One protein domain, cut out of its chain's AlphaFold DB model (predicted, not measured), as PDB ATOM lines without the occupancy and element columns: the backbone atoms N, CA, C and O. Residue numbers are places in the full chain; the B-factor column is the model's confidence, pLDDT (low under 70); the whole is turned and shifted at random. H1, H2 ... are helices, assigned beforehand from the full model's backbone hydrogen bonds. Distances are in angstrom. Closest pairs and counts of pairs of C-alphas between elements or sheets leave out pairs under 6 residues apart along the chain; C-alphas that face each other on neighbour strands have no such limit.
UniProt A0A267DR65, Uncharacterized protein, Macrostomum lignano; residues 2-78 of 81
ATOM      1  N   MET A   2      -1.773 -24.239  67.279       60.84
ATOM      2  CA  MET A   2      -0.971 -25.373  67.781       60.84
ATOM      3  C   MET A   2      -1.067 -26.644  66.913       60.84
ATOM      4  O   MET A   2      -0.065 -27.309  66.680       60.84
ATOM      5  N   THR A   3      -2.244 -26.928  66.347       70.12
ATOM      6  CA  THR A   3      -2.465 -28.044  65.409       70.12
ATOM      7  C   THR A   3      -1.715 -27.864  64.088       70.12
ATOM      8  O   THR A   3      -1.101 -28.807  63.603       70.12
ATOM      9  N   SER A   4      -1.691 -26.641  63.551       76.25
ATOM     10  CA  SER A   4      -0.994 -26.282  62.307       76.25
ATOM     11  C   SER A   4       0.527 -26.434  62.423       76.25
ATOM     12  O   SER A   4       1.195 -26.857  61.482       76.25
ATOM     13  N   LEU A   5       1.082 -26.118  63.594       79.69
ATOM     14  CA  LEU A   5       2.515 -26.226  63.859       79.69
ATOM     15  C   LEU A   5       2.935 -27.699  64.014       79.69
ATOM     16  O   LEU A   5       3.938 -28.116  63.443       79.69
ATOM     17  N   LEU A   6       2.102 -28.508  64.678       85.88
ATOM     18  CA  LEU A   6       2.273 -29.962  64.784       85.88
ATOM     19  C   LEU A   6       2.255 -30.652  63.413       85.88
ATOM     20  O   LEU A   6       3.109 -31.493  63.139       85.88
ATOM     21  N   THR A   7       1.333 -30.263  62.528       83.81
ATOM     22  CA  THR A   7       1.275 -30.812  61.165       83.81
ATOM     23  C   THR A   7       2.514 -30.479  60.341       83.81
ATOM     24  O   THR A   7       3.006 -31.343  59.623       83.81
ATOM     25  N   VAL A   8       3.063 -29.267  60.471       85.62
ATOM     26  CA  VAL A   8       4.289 -28.872  59.754       85.62
ATOM     27  C   VAL A   8       5.498 -29.659  60.263       85.62
ATOM     28  O   VAL A   8       6.288 -30.151  59.461       85.62
ATOM     29  N   VAL A   9       5.620 -29.839  61.582       88.44
ATOM     30  CA  VAL A   9       6.707 -30.629  62.185       88.44
ATOM     31  C   VAL A   9       6.632 -32.096  61.756       88.44
ATOM     32  O   VAL A   9       7.650 -32.671  61.379       88.44
ATOM     33  N   LEU A  10       5.434 -32.689  61.742       85.56
ATOM     34  CA  LEU A  10       5.227 -34.058  61.259       85.56
ATOM     35  C   LEU A  10       5.575 -34.206  59.773       85.56
ATOM     36  O   LEU A  10       6.190 -35.197  59.388       85.56
ATOM     37  N   LEU A  11       5.237 -33.212  58.947       83.31
ATOM     38  CA  LEU A  11       5.559 -33.214  57.521       83.31
ATOM     39  C   LEU A  11       7.077 -33.151  57.287       83.31
ATOM     40  O   LEU A  11       7.621 -33.915  56.494       83.31
ATOM     41  N   LEU A  12       7.775 -32.282  58.021       83.12
ATOM     42  CA  LEU A  12       9.232 -32.160  57.949       83.12
ATOM     43  C   LEU A  12       9.939 -33.422  58.460       83.12
ATOM     44  O   LEU A  12      10.927 -33.841  57.858       83.12
ATOM     45  N   ALA A  13       9.425 -34.054  59.519       82.25
ATOM     46  CA  ALA A  13       9.950 -35.317  60.038       82.25
ATOM     47  C   ALA A  13       9.739 -36.480  59.053       82.25
ATOM     48  O   ALA A  13      10.649 -37.283  58.853       82.25
ATOM     49  N   ALA A  14       8.583 -36.539  58.384       76.44
ATOM     50  CA  ALA A  14       8.315 -37.525  57.340       76.44
ATOM     51  C   ALA A  14       9.256 -37.356  56.133       76.44
ATOM     52  O   ALA A  14       9.745 -38.349  55.601       76.44
ATOM     53  N   LEU A  15       9.571 -36.112  55.750       75.69
ATOM     54  CA  LEU A  15      10.526 -35.804  54.676       75.69
ATOM     55  C   LEU A  15      11.982 -36.155  55.034       75.69
ATOM     56  O   LEU A  15      12.766 -36.459  54.141       75.69
ATOM     57  N   HIS A  16      12.346 -36.128  56.321       71.62
ATOM     58  CA  HIS A  16      13.683 -36.503  56.809       71.62
ATOM     59  C   HIS A  16      13.812 -37.984  57.174       71.62
ATOM     60  O   HIS A  16      14.909 -38.431  57.513       71.62
ATOM     61  N   SER A  17      12.720 -38.753  57.126       70.56
ATOM     62  CA  SER A  17      12.789 -40.189  57.368       70.56
ATOM     63  C   SER A  17      13.684 -40.816  56.297       70.56
ATOM     64  O   SER A  17      13.369 -40.701  55.109       70.56
ATOM     65  N   PRO A  18      14.789 -41.485  56.671       60.72
ATOM     66  CA  PRO A  18      15.662 -42.122  55.706       60.72
ATOM     67  C   PRO A  18      14.890 -43.267  55.058       60.72
ATOM     68  O   PRO A  18      14.757 -44.357  55.618       60.72
ATOM     69  N   VAL A  19      14.363 -43.015  53.864       63.88
ATOM     70  CA  VAL A  19      13.896 -44.074  52.982       63.88
ATOM     71  C   VAL A  19      15.139 -44.886  52.653       63.88
ATOM     72  O   VAL A  19      16.016 -44.437  51.917       63.88
ATOM     73  N   ARG A  20      15.264 -46.062  53.275       63.78
ATOM     74  CA  ARG A  20      16.322 -47.017  52.950       63.78
ATOM     75  C   ARG A  20      16.045 -47.534  51.544       63.78
ATOM     76  O   ARG A  20      15.303 -48.496  51.368       63.78
ATOM     77  N   GLY A  21      16.592 -46.834  50.556       63.78
ATOM     78  CA  GLY A  21      16.616 -47.291  49.178       63.78
ATOM     79  C   GLY A  21      17.342 -48.627  49.126       63.78
ATOM     80  O   GLY A  21      18.454 -48.754  49.632       63.78
ATOM     81  N   VAL A  22      16.680 -49.631  48.569       70.00
ATOM     82  CA  VAL A  22      17.287 -50.931  48.297       70.00
ATOM     83  C   VAL A  22      18.105 -50.785  47.024       70.00
ATOM     84  O   VAL A  22      17.677 -50.111  46.082       70.00
ATOM     85  N   THR A  23      19.294 -51.375  46.988       74.62
ATOM     86  CA  THR A  23      20.108 -51.320  45.769       74.62
ATOM     87  C   THR A  23      19.443 -52.121  44.646       74.62
ATOM     88  O   THR A  23      18.723 -53.088  44.890       74.62
ATOM     89  N   LEU A  24      19.719 -51.758  43.389       70.56
ATOM     90  CA  LEU A  24      19.235 -52.501  42.216       70.56
ATOM     91  C   LEU A  24      19.594 -53.998  42.308       70.56
ATOM     92  O   LEU A  24      18.808 -54.867  41.944       70.56
ATOM     93  N   GLN A  25      20.790 -54.288  42.827       73.06
ATOM     94  CA  GLN A  25      21.302 -55.642  43.009       73.06
ATOM     95  C   GLN A  25      20.499 -56.423  44.060       73.06
ATOM     96  O   GLN A  25      20.091 -57.556  43.802       73.06
ATOM     97  N   GLU A  26      20.216 -55.815  45.213       75.38
ATOM     98  CA  GLU A  26      19.384 -56.421  46.260       75.38
ATOM     99  C   GLU A  26      17.937 -56.620  45.789       75.38
ATOM    100  O   GLU A  26      17.362 -57.685  46.019       75.38
ATOM    101  N   GLY A  27      17.371 -55.647  45.068       74.62
ATOM    102  CA  GLY A  27      16.027 -55.743  44.495       74.62
ATOM    103  C   GLY A  27      15.893 -56.905  43.506       74.62
ATOM    104  O   GLY A  27      14.935 -57.673  43.587       74.62
ATOM    105  N   LYS A  28      16.895 -57.099  42.637       74.56
ATOM    106  CA  LYS A  28      16.943 -58.223  41.684       74.56
ATOM    107  C   LYS A  28      17.126 -59.586  42.359       74.56
ATOM    108  O   LYS A  28      16.664 -60.589  41.827       74.56
ATOM    109  N   SER A  29      17.779 -59.635  43.521       80.75
ATOM    110  CA  SER A  29      18.035 -60.891  44.241       80.75
ATOM    111  C   SER A  29      16.796 -61.491  44.921       80.75
ATOM    112  O   SER A  29      16.786 -62.684  45.215       80.75
ATOM    113  N   ASN A  30      15.745 -60.694  45.165       77.94
ATOM    114  CA  ASN A  30      14.524 -61.161  45.827       77.94
ATOM    115  C   ASN A  30      13.245 -60.653  45.126       77.94
ATOM    116  O   ASN A  30      12.557 -59.764  45.643       77.94
ATOM    117  N   PRO A  31      12.893 -61.235  43.964       71.25
ATOM    118  CA  PRO A  31      11.764 -60.787  43.144       71.25
ATOM    119  C   PRO A  31      10.391 -61.017  43.797       71.25
ATOM    120  O   PRO A  31       9.405 -60.432  43.368       71.25
ATOM    121  N   GLN A  32      10.300 -61.849  44.842       75.31
ATOM    122  CA  GLN A  32       9.051 -62.076  45.585       75.31
ATOM    123  C   GLN A  32       8.757 -60.966  46.602       75.31
ATOM    124  O   GLN A  32       7.605 -60.760  46.978       75.31
ATOM    125  N   LYS A  33       9.793 -60.256  47.067       75.69
ATOM    126  CA  LYS A  33       9.679 -59.194  48.077       75.69
ATOM    127  C   LYS A  33       9.544 -57.802  47.460       75.69
ATOM    128  O   LYS A  33       8.935 -56.926  48.071       75.69
ATOM    129  N   TYR A  34      10.121 -57.593  46.278       73.25
ATOM    130  CA  TYR A  34      10.152 -56.299  45.604       73.25
ATOM    131  C   TYR A  34       9.390 -56.378  44.285       73.25
ATOM    132  O   TYR A  34       9.778 -57.111  43.381       73.25
ATOM    133  N   ILE A  35       8.308 -55.604  44.174       68.44
ATOM    134  CA  ILE A  35       7.580 -55.452  42.914       68.44
ATOM    135  C   ILE A  35       8.441 -54.585  41.999       68.44
ATOM    136  O   ILE A  35       8.597 -53.382  42.215       68.44
ATOM    137  N   TYR A  36       9.038 -55.226  41.003       66.75
ATOM    138  CA  TYR A  36       9.841 -54.564  39.992       66.75
ATOM    139  C   TYR A  36       8.903 -54.046  38.900       66.75
ATOM    140  O   TYR A  36       8.406 -54.817  38.085       66.75
ATOM    141  N   TYR A  37       8.595 -52.751  38.940       66.56
ATOM    142  CA  TYR A  37       7.689 -52.124  37.969       66.56
ATOM    143  C   TYR A  37       8.343 -51.898  36.602       66.56
ATOM    144  O   TYR A  37       7.637 -51.817  35.605       66.56
ATOM    145  N   ASP A  38       9.673 -51.804  36.565       67.25
ATOM    146  CA  ASP A  38      10.452 -51.539  35.358       67.25
ATOM    147  C   ASP A  38      11.402 -52.711  35.088       67.25
ATOM    148  O   ASP A  38      12.496 -52.791  35.646       67.25
ATOM    149  N   THR A  39      10.930 -53.690  34.317       68.62
ATOM    150  CA  THR A  39      11.708 -54.881  33.944       68.62
ATOM    151  C   THR A  39      12.635 -54.647  32.757       68.62
ATOM    152  O   THR A  39      13.399 -55.554  32.418       68.62
ATOM    153  N   ASP A  40      12.563 -53.478  32.122       74.31
ATOM    154  CA  ASP A  40      13.349 -53.194  30.932       74.31
ATOM    155  C   ASP A  40      14.836 -53.048  31.282       74.31
ATOM    156  O   ASP A  40      15.240 -52.672  32.390       74.31
ATOM    157  N   GLU A  41      15.695 -53.410  30.330       77.19
ATOM    158  CA  GLU A  41      17.132 -53.266  30.512       77.19
ATOM    159  C   GLU A  41      17.506 -51.784  30.610       77.19
ATOM    160  O   GLU A  41      17.082 -50.957  29.802       77.19
ATOM    161  N   PHE A  42      18.345 -51.450  31.596       78.88
ATOM    162  CA  PHE A  42      18.837 -50.089  31.782       78.88
ATOM    163  C   PHE A  42      19.601 -49.634  30.533       78.88
ATOM    164  O   PHE A  42      20.741 -50.046  30.303       78.88
ATOM    165  N   ASN A  43      18.977 -48.767  29.733       85.81
ATOM    166  CA  ASN A  43      19.572 -48.217  28.526       85.81
ATOM    167  C   ASN A  43      20.090 -46.792  28.795       85.81
ATOM    168  O   ASN A  43      19.309 -45.832  28.771       85.81
ATOM    169  N   PRO A  44      21.406 -46.610  29.016       88.38
ATOM    170  CA  PRO A  44      21.967 -45.311  29.381       88.38
ATOM    171  C   PRO A  44      21.737 -44.244  28.304       88.38
ATOM    172  O   PRO A  44      21.649 -43.061  28.627       88.38
ATOM    173  N   TRP A  45      21.585 -44.640  27.037       91.06
ATOM    174  CA  TRP A  45      21.364 -43.712  25.931       91.06
ATOM    175  C   TRP A  45      19.981 -43.070  25.967       91.06
ATOM    176  O   TRP A  45      19.858 -41.891  25.649       91.06
ATOM    177  N   ILE A  46      18.952 -43.803  26.402       89.75
ATOM    178  CA  ILE A  46      17.597 -43.257  26.552       89.75
ATOM    179  C   ILE A  46      17.570 -42.266  27.716       89.75
ATOM    180  O   ILE A  46      17.073 -41.148  27.571       89.75
ATOM    181  N   HIS A  47      18.180 -42.626  28.847       89.50
ATOM    182  CA  HIS A  47      18.304 -41.714  29.984       89.50
ATOM    183  C   HIS A  47      19.092 -40.448  29.620       89.50
ATOM    184  O   HIS A  47      18.688 -39.344  29.990       89.50
ATOM    185  N   LEU A  48      20.177 -40.573  28.852       93.50
ATOM    186  CA  LEU A  48      20.925 -39.432  28.323       93.50
ATOM    187  C   LEU A  48      20.049 -38.562  27.401       93.50
ATOM    188  O   LEU A  48      19.994 -37.344  27.570       93.50
ATOM    189  N   ALA A  49      19.337 -39.186  26.461       93.50
ATOM    190  CA  ALA A  49      18.502 -38.494  25.485       93.50
ATOM    191  C   ALA A  49      17.347 -37.718  26.134       93.50
ATOM    192  O   ALA A  49      16.962 -36.674  25.619       93.50
ATOM    193  N   ILE A  50      16.819 -38.193  27.265       92.56
ATOM    194  CA  ILE A  50      15.763 -37.505  28.023       92.56
ATOM    195  C   ILE A  50      16.347 -36.440  28.962       92.56
ATOM    196  O   ILE A  50      15.810 -35.335  29.068       92.56
ATOM    197  N   SER A  51      17.454 -36.740  29.643       95.56
ATOM    198  CA  SER A  51      18.046 -35.834  30.636       95.56
ATOM    199  C   SER A  51      18.644 -34.571  30.013       95.56
ATOM    200  O   SER A  51      18.498 -33.490  30.584       95.56
ATOM    201  N   LEU A  52      19.261 -34.673  28.831       96.62
ATOM    202  CA  LEU A  52      19.889 -33.532  28.157       96.62
ATOM    203  C   LEU A  52      18.888 -32.413  27.807       96.62
ATOM    204  O   LEU A  52      19.128 -31.275  28.213       96.62
ATOM    205  N   PRO A  53      17.759 -32.674  27.116       97.25
ATOM    206  CA  PRO A  53      16.754 -31.650  26.842       97.25
ATOM    207  C   PRO A  53      16.210 -30.985  28.104       97.25
ATOM    208  O   PRO A  53      16.064 -29.767  28.128       97.25
ATOM    209  N   ILE A  54      15.948 -31.761  29.162       97.00
ATOM    210  CA  ILE A  54      15.452 -31.228  30.438       97.00
ATOM    211  C   ILE A  54      16.492 -30.287  31.054       97.00
ATOM    212  O   ILE A  54      16.160 -29.166  31.445       97.00
ATOM    213  N   LEU A  55      17.757 -30.711  31.092       97.62
ATOM    214  CA  LEU A  55      18.855 -29.907  31.622       97.62
ATOM    215  C   LEU A  55      19.002 -28.586  30.856       97.62
ATOM    216  O   LEU A  55      19.060 -27.516  31.468       97.62
ATOM    217  N   TYR A  56      19.023 -28.642  29.522       97.19
ATOM    218  CA  TYR A  56      19.139 -27.442  28.696       97.19
ATOM    219  C   TYR A  56      17.900 -26.551  28.776       97.19
ATOM    220  O   TYR A  56      18.047 -25.330  28.788       97.19
ATOM    221  N   ALA A  57      16.696 -27.113  28.894       97.75
ATOM    222  CA  ALA A  57      15.476 -26.336  29.085       97.75
ATOM    223  C   ALA A  57      15.520 -25.534  30.394       97.75
ATOM    224  O   ALA A  57      15.243 -24.333  30.386       97.75
ATOM    225  N   ILE A  58      15.940 -26.164  31.498       97.75
ATOM    226  CA  ILE A  58      16.126 -25.485  32.788       97.75
ATOM    227  C   ILE A  58      17.186 -24.386  32.661       97.75
ATOM    228  O   ILE A  58      16.965 -23.256  33.105       97.75
ATOM    229  N   LEU A  59      18.318 -24.684  32.020       97.56
ATOM    230  CA  LEU A  59      19.396 -23.717  31.831       97.56
ATOM    231  C   LEU A  59      18.941 -22.500  31.013       97.56
ATOM    232  O   LEU A  59      19.181 -21.363  31.419       97.56
ATOM    233  N   ILE A  60      18.253 -22.725  29.890       97.44
ATOM    234  CA  ILE A  60      17.708 -21.665  29.032       97.44
ATOM    235  C   ILE A  60      16.676 -20.840  29.799       97.44
ATOM    236  O   ILE A  60      16.696 -19.610  29.724       97.44
ATOM    237  N   PHE A  61      15.802 -21.487  30.569       97.75
ATOM    238  CA  PHE A  61      14.801 -20.802  31.376       97.75
ATOM    239  C   PHE A  61      15.454 -19.866  32.401       97.75
ATOM    240  O   PHE A  61      15.153 -18.671  32.417       97.75
ATOM    241  N   ILE A  62      16.421 -20.363  33.179       97.06
ATOM    242  CA  ILE A  62      17.168 -19.552  34.152       97.06
ATOM    243  C   ILE A  62      17.896 -18.403  33.446       97.06
ATOM    244  O   ILE A  62      17.790 -17.249  33.866       97.06
ATOM    245  N   TRP A  63      18.607 -18.692  32.356       97.00
ATOM    246  CA  TRP A  63      19.389 -17.692  31.633       97.00
ATOM    247  C   TRP A  63      18.509 -16.594  31.025       97.00
ATOM    248  O   TRP A  63      18.823 -15.404  31.136       97.00
ATOM    249  N   SER A  64      17.369 -16.972  30.440       95.94
ATOM    250  CA  SER A  64      16.381 -16.029  29.915       95.94
ATOM    251  C   SER A  64      15.773 -15.169  31.024       95.94
ATOM    252  O   SER A  64      15.682 -13.953  30.858       95.94
ATOM    253  N   GLY A  65      15.456 -15.756  32.184       96.44
ATOM    254  CA  GLY A  65      14.939 -15.035  33.346       96.44
ATOM    255  C   GLY A  65      15.933 -14.005  33.880       96.44
ATOM    256  O   GLY A  65      15.577 -12.840  34.066       96.44
ATOM    257  N   VAL A  66      17.203 -14.389  34.043       94.56
ATOM    258  CA  VAL A  66      18.277 -13.464  34.448       94.56
ATOM    259  C   VAL A  66      18.450 -12.352  33.415       94.56
ATOM    260  O   VAL A  66      18.516 -11.179  33.779       94.56
ATOM    261  N   THR A  67      18.472 -12.688  32.127       93.94
ATOM    262  CA  THR A  67      18.647 -11.706  31.046       93.94
ATOM    263  C   THR A  67      17.491 -10.708  31.003       93.94
ATOM    264  O   THR A  67      17.714  -9.498  30.895       93.94
ATOM    265  N   LEU A  68      16.254 -11.191  31.143       94.62
ATOM    266  CA  LEU A  68      15.061 -10.356  31.212       94.62
ATOM    267  C   LEU A  68      15.107  -9.443  32.442       94.62
ATOM    268  O   LEU A  68      14.917  -8.235  32.310       94.62
ATOM    269  N   TYR A  69      15.446  -9.990  33.609       93.62
ATOM    270  CA  TYR A  69      15.615  -9.215  34.837       93.62
ATOM    271  C   TYR A  69      16.685  -8.125  34.688       93.62
ATOM    272  O   TYR A  69      16.443  -6.973  35.042       93.62
ATOM    273  N   MET A  70      17.848  -8.435  34.109       91.06
ATOM    274  CA  MET A  70      18.915  -7.452  33.873       91.06
ATOM    275  C   MET A  70      18.489  -6.343  32.905       91.06
ATOM    276  O   MET A  70      18.906  -5.192  33.073       91.06
ATOM    277  N   LYS A  71      17.668  -6.682  31.901       88.19
ATOM    278  CA  LYS A  71      17.109  -5.724  30.942       88.19
ATOM    279  C   LYS A  71      16.084  -4.803  31.608       88.19
ATOM    280  O   LYS A  71      16.158  -3.596  31.410       88.19
ATOM    281  N   LEU A  72      15.187  -5.355  32.425       91.12
ATOM    282  CA  LEU A  72      14.158  -4.596  33.149       91.12
ATOM    283  C   LEU A  72      14.745  -3.745  34.284       91.12
ATOM    284  O   LEU A  72      14.344  -2.603  34.470       91.12
ATOM    285  N   SER A  73      15.733  -4.265  35.013       86.44
ATOM    286  CA  SER A  73      16.374  -3.567  36.135       86.44
ATOM    287  C   SER A  73      17.335  -2.453  35.690       86.44
ATOM    288  O   SER A  73      17.907  -1.784  36.548       86.44
ATOM    289  N   GLY A  74      17.612  -2.284  34.390       73.50
ATOM    290  CA  GLY A  74      18.559  -1.281  33.877       73.50
ATOM    291  C   GLY A  74      20.037  -1.529  34.230       73.50
ATOM    292  O   GLY A  74      20.923  -0.874  33.678       73.50
ATOM    293  N   LYS A  75      20.339  -2.527  35.078       63.00
ATOM    294  CA  LYS A  75      21.695  -2.900  35.527       63.00
ATOM    295  C   LYS A  75      22.614  -3.393  34.405       63.00
ATOM    296  O   LYS A  75      23.829  -3.397  34.577       63.00
ATOM    297  N   SER A  76      22.067  -3.757  33.243       56.69
ATOM    298  CA  SER A  76      22.857  -4.071  32.041       56.69
ATOM    299  C   SER A  76      23.789  -2.916  31.626       56.69
ATOM    300  O   SER A  76      24.923  -3.152  31.208       56.69
ATOM    301  N   ARG A  77      23.357  -1.656  31.807       54.56
ATOM    302  CA  ARG A  77      24.130  -0.466  31.406       54.56
ATOM    303  C   ARG A  77      25.235  -0.098  32.405       54.56
ATOM    304  O   ARG A  77      26.271   0.408  31.995       54.56
ATOM    305  N   GLN A  78      25.040  -0.409  33.687       51.25
ATOM    306  CA  GLN A  78      25.959  -0.058  34.778       51.25
ATOM    307  C   GLN A  78      27.203  -0.961  34.842       51.25
ATOM    308  O   GLN A  78      28.175  -0.615  35.489       51.25
TER     309      GLN A  78
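Overview. This is residues 2 to 78 of the 81 residues of an uncharacterized protein of Macrostomum lignano (UniProt A0A267DR65). Two helical arms, H1 and the longer H3, open as a wide V with no packed core; small H2 and a loop, residues 30 to 43, lie at its corner, and tiny H4 ends H3's far tip. The 77 printed residues, with four named helices in the order H1 to H4 and no named strand, are all helix in class, extended (radius of gyration of the C-alphas 22.3 A) and flat, spanning 64 by 51 by 16 A.

Arrangement. H1, residues 2 to 16, is apart from H2, residues 24 to 29. H3, residues 44 to 72, is apart from both. H3 and H4, residues 75 to 78, are close but not clearly touching; their closest C-alphas, of Met 70 and Ser 76, are 5.5 A apart. Every O i to N i+4 pair is within hydrogen-bond range in H1 and H2, 23 of 25 in H3; H4 is too short for one.

Along the chain. From first to last C-alpha, H1 measures 21.4 A, starting at (-0.971, -25.373, 67.781), H2 8.7 A, H3 41.6 A and H4 5.2 A, ending at (25.959, -0.058, 34.778).

Size, cuts and confidence. The farthest C-alphas, of Gln 32 and Gln 78, are 65.2 A apart. The printed part has no cut; H2 to H3 is a long link. pLDDT is under 70 at residues 2, 18 to 21, 35 to 39 and 75 to 78.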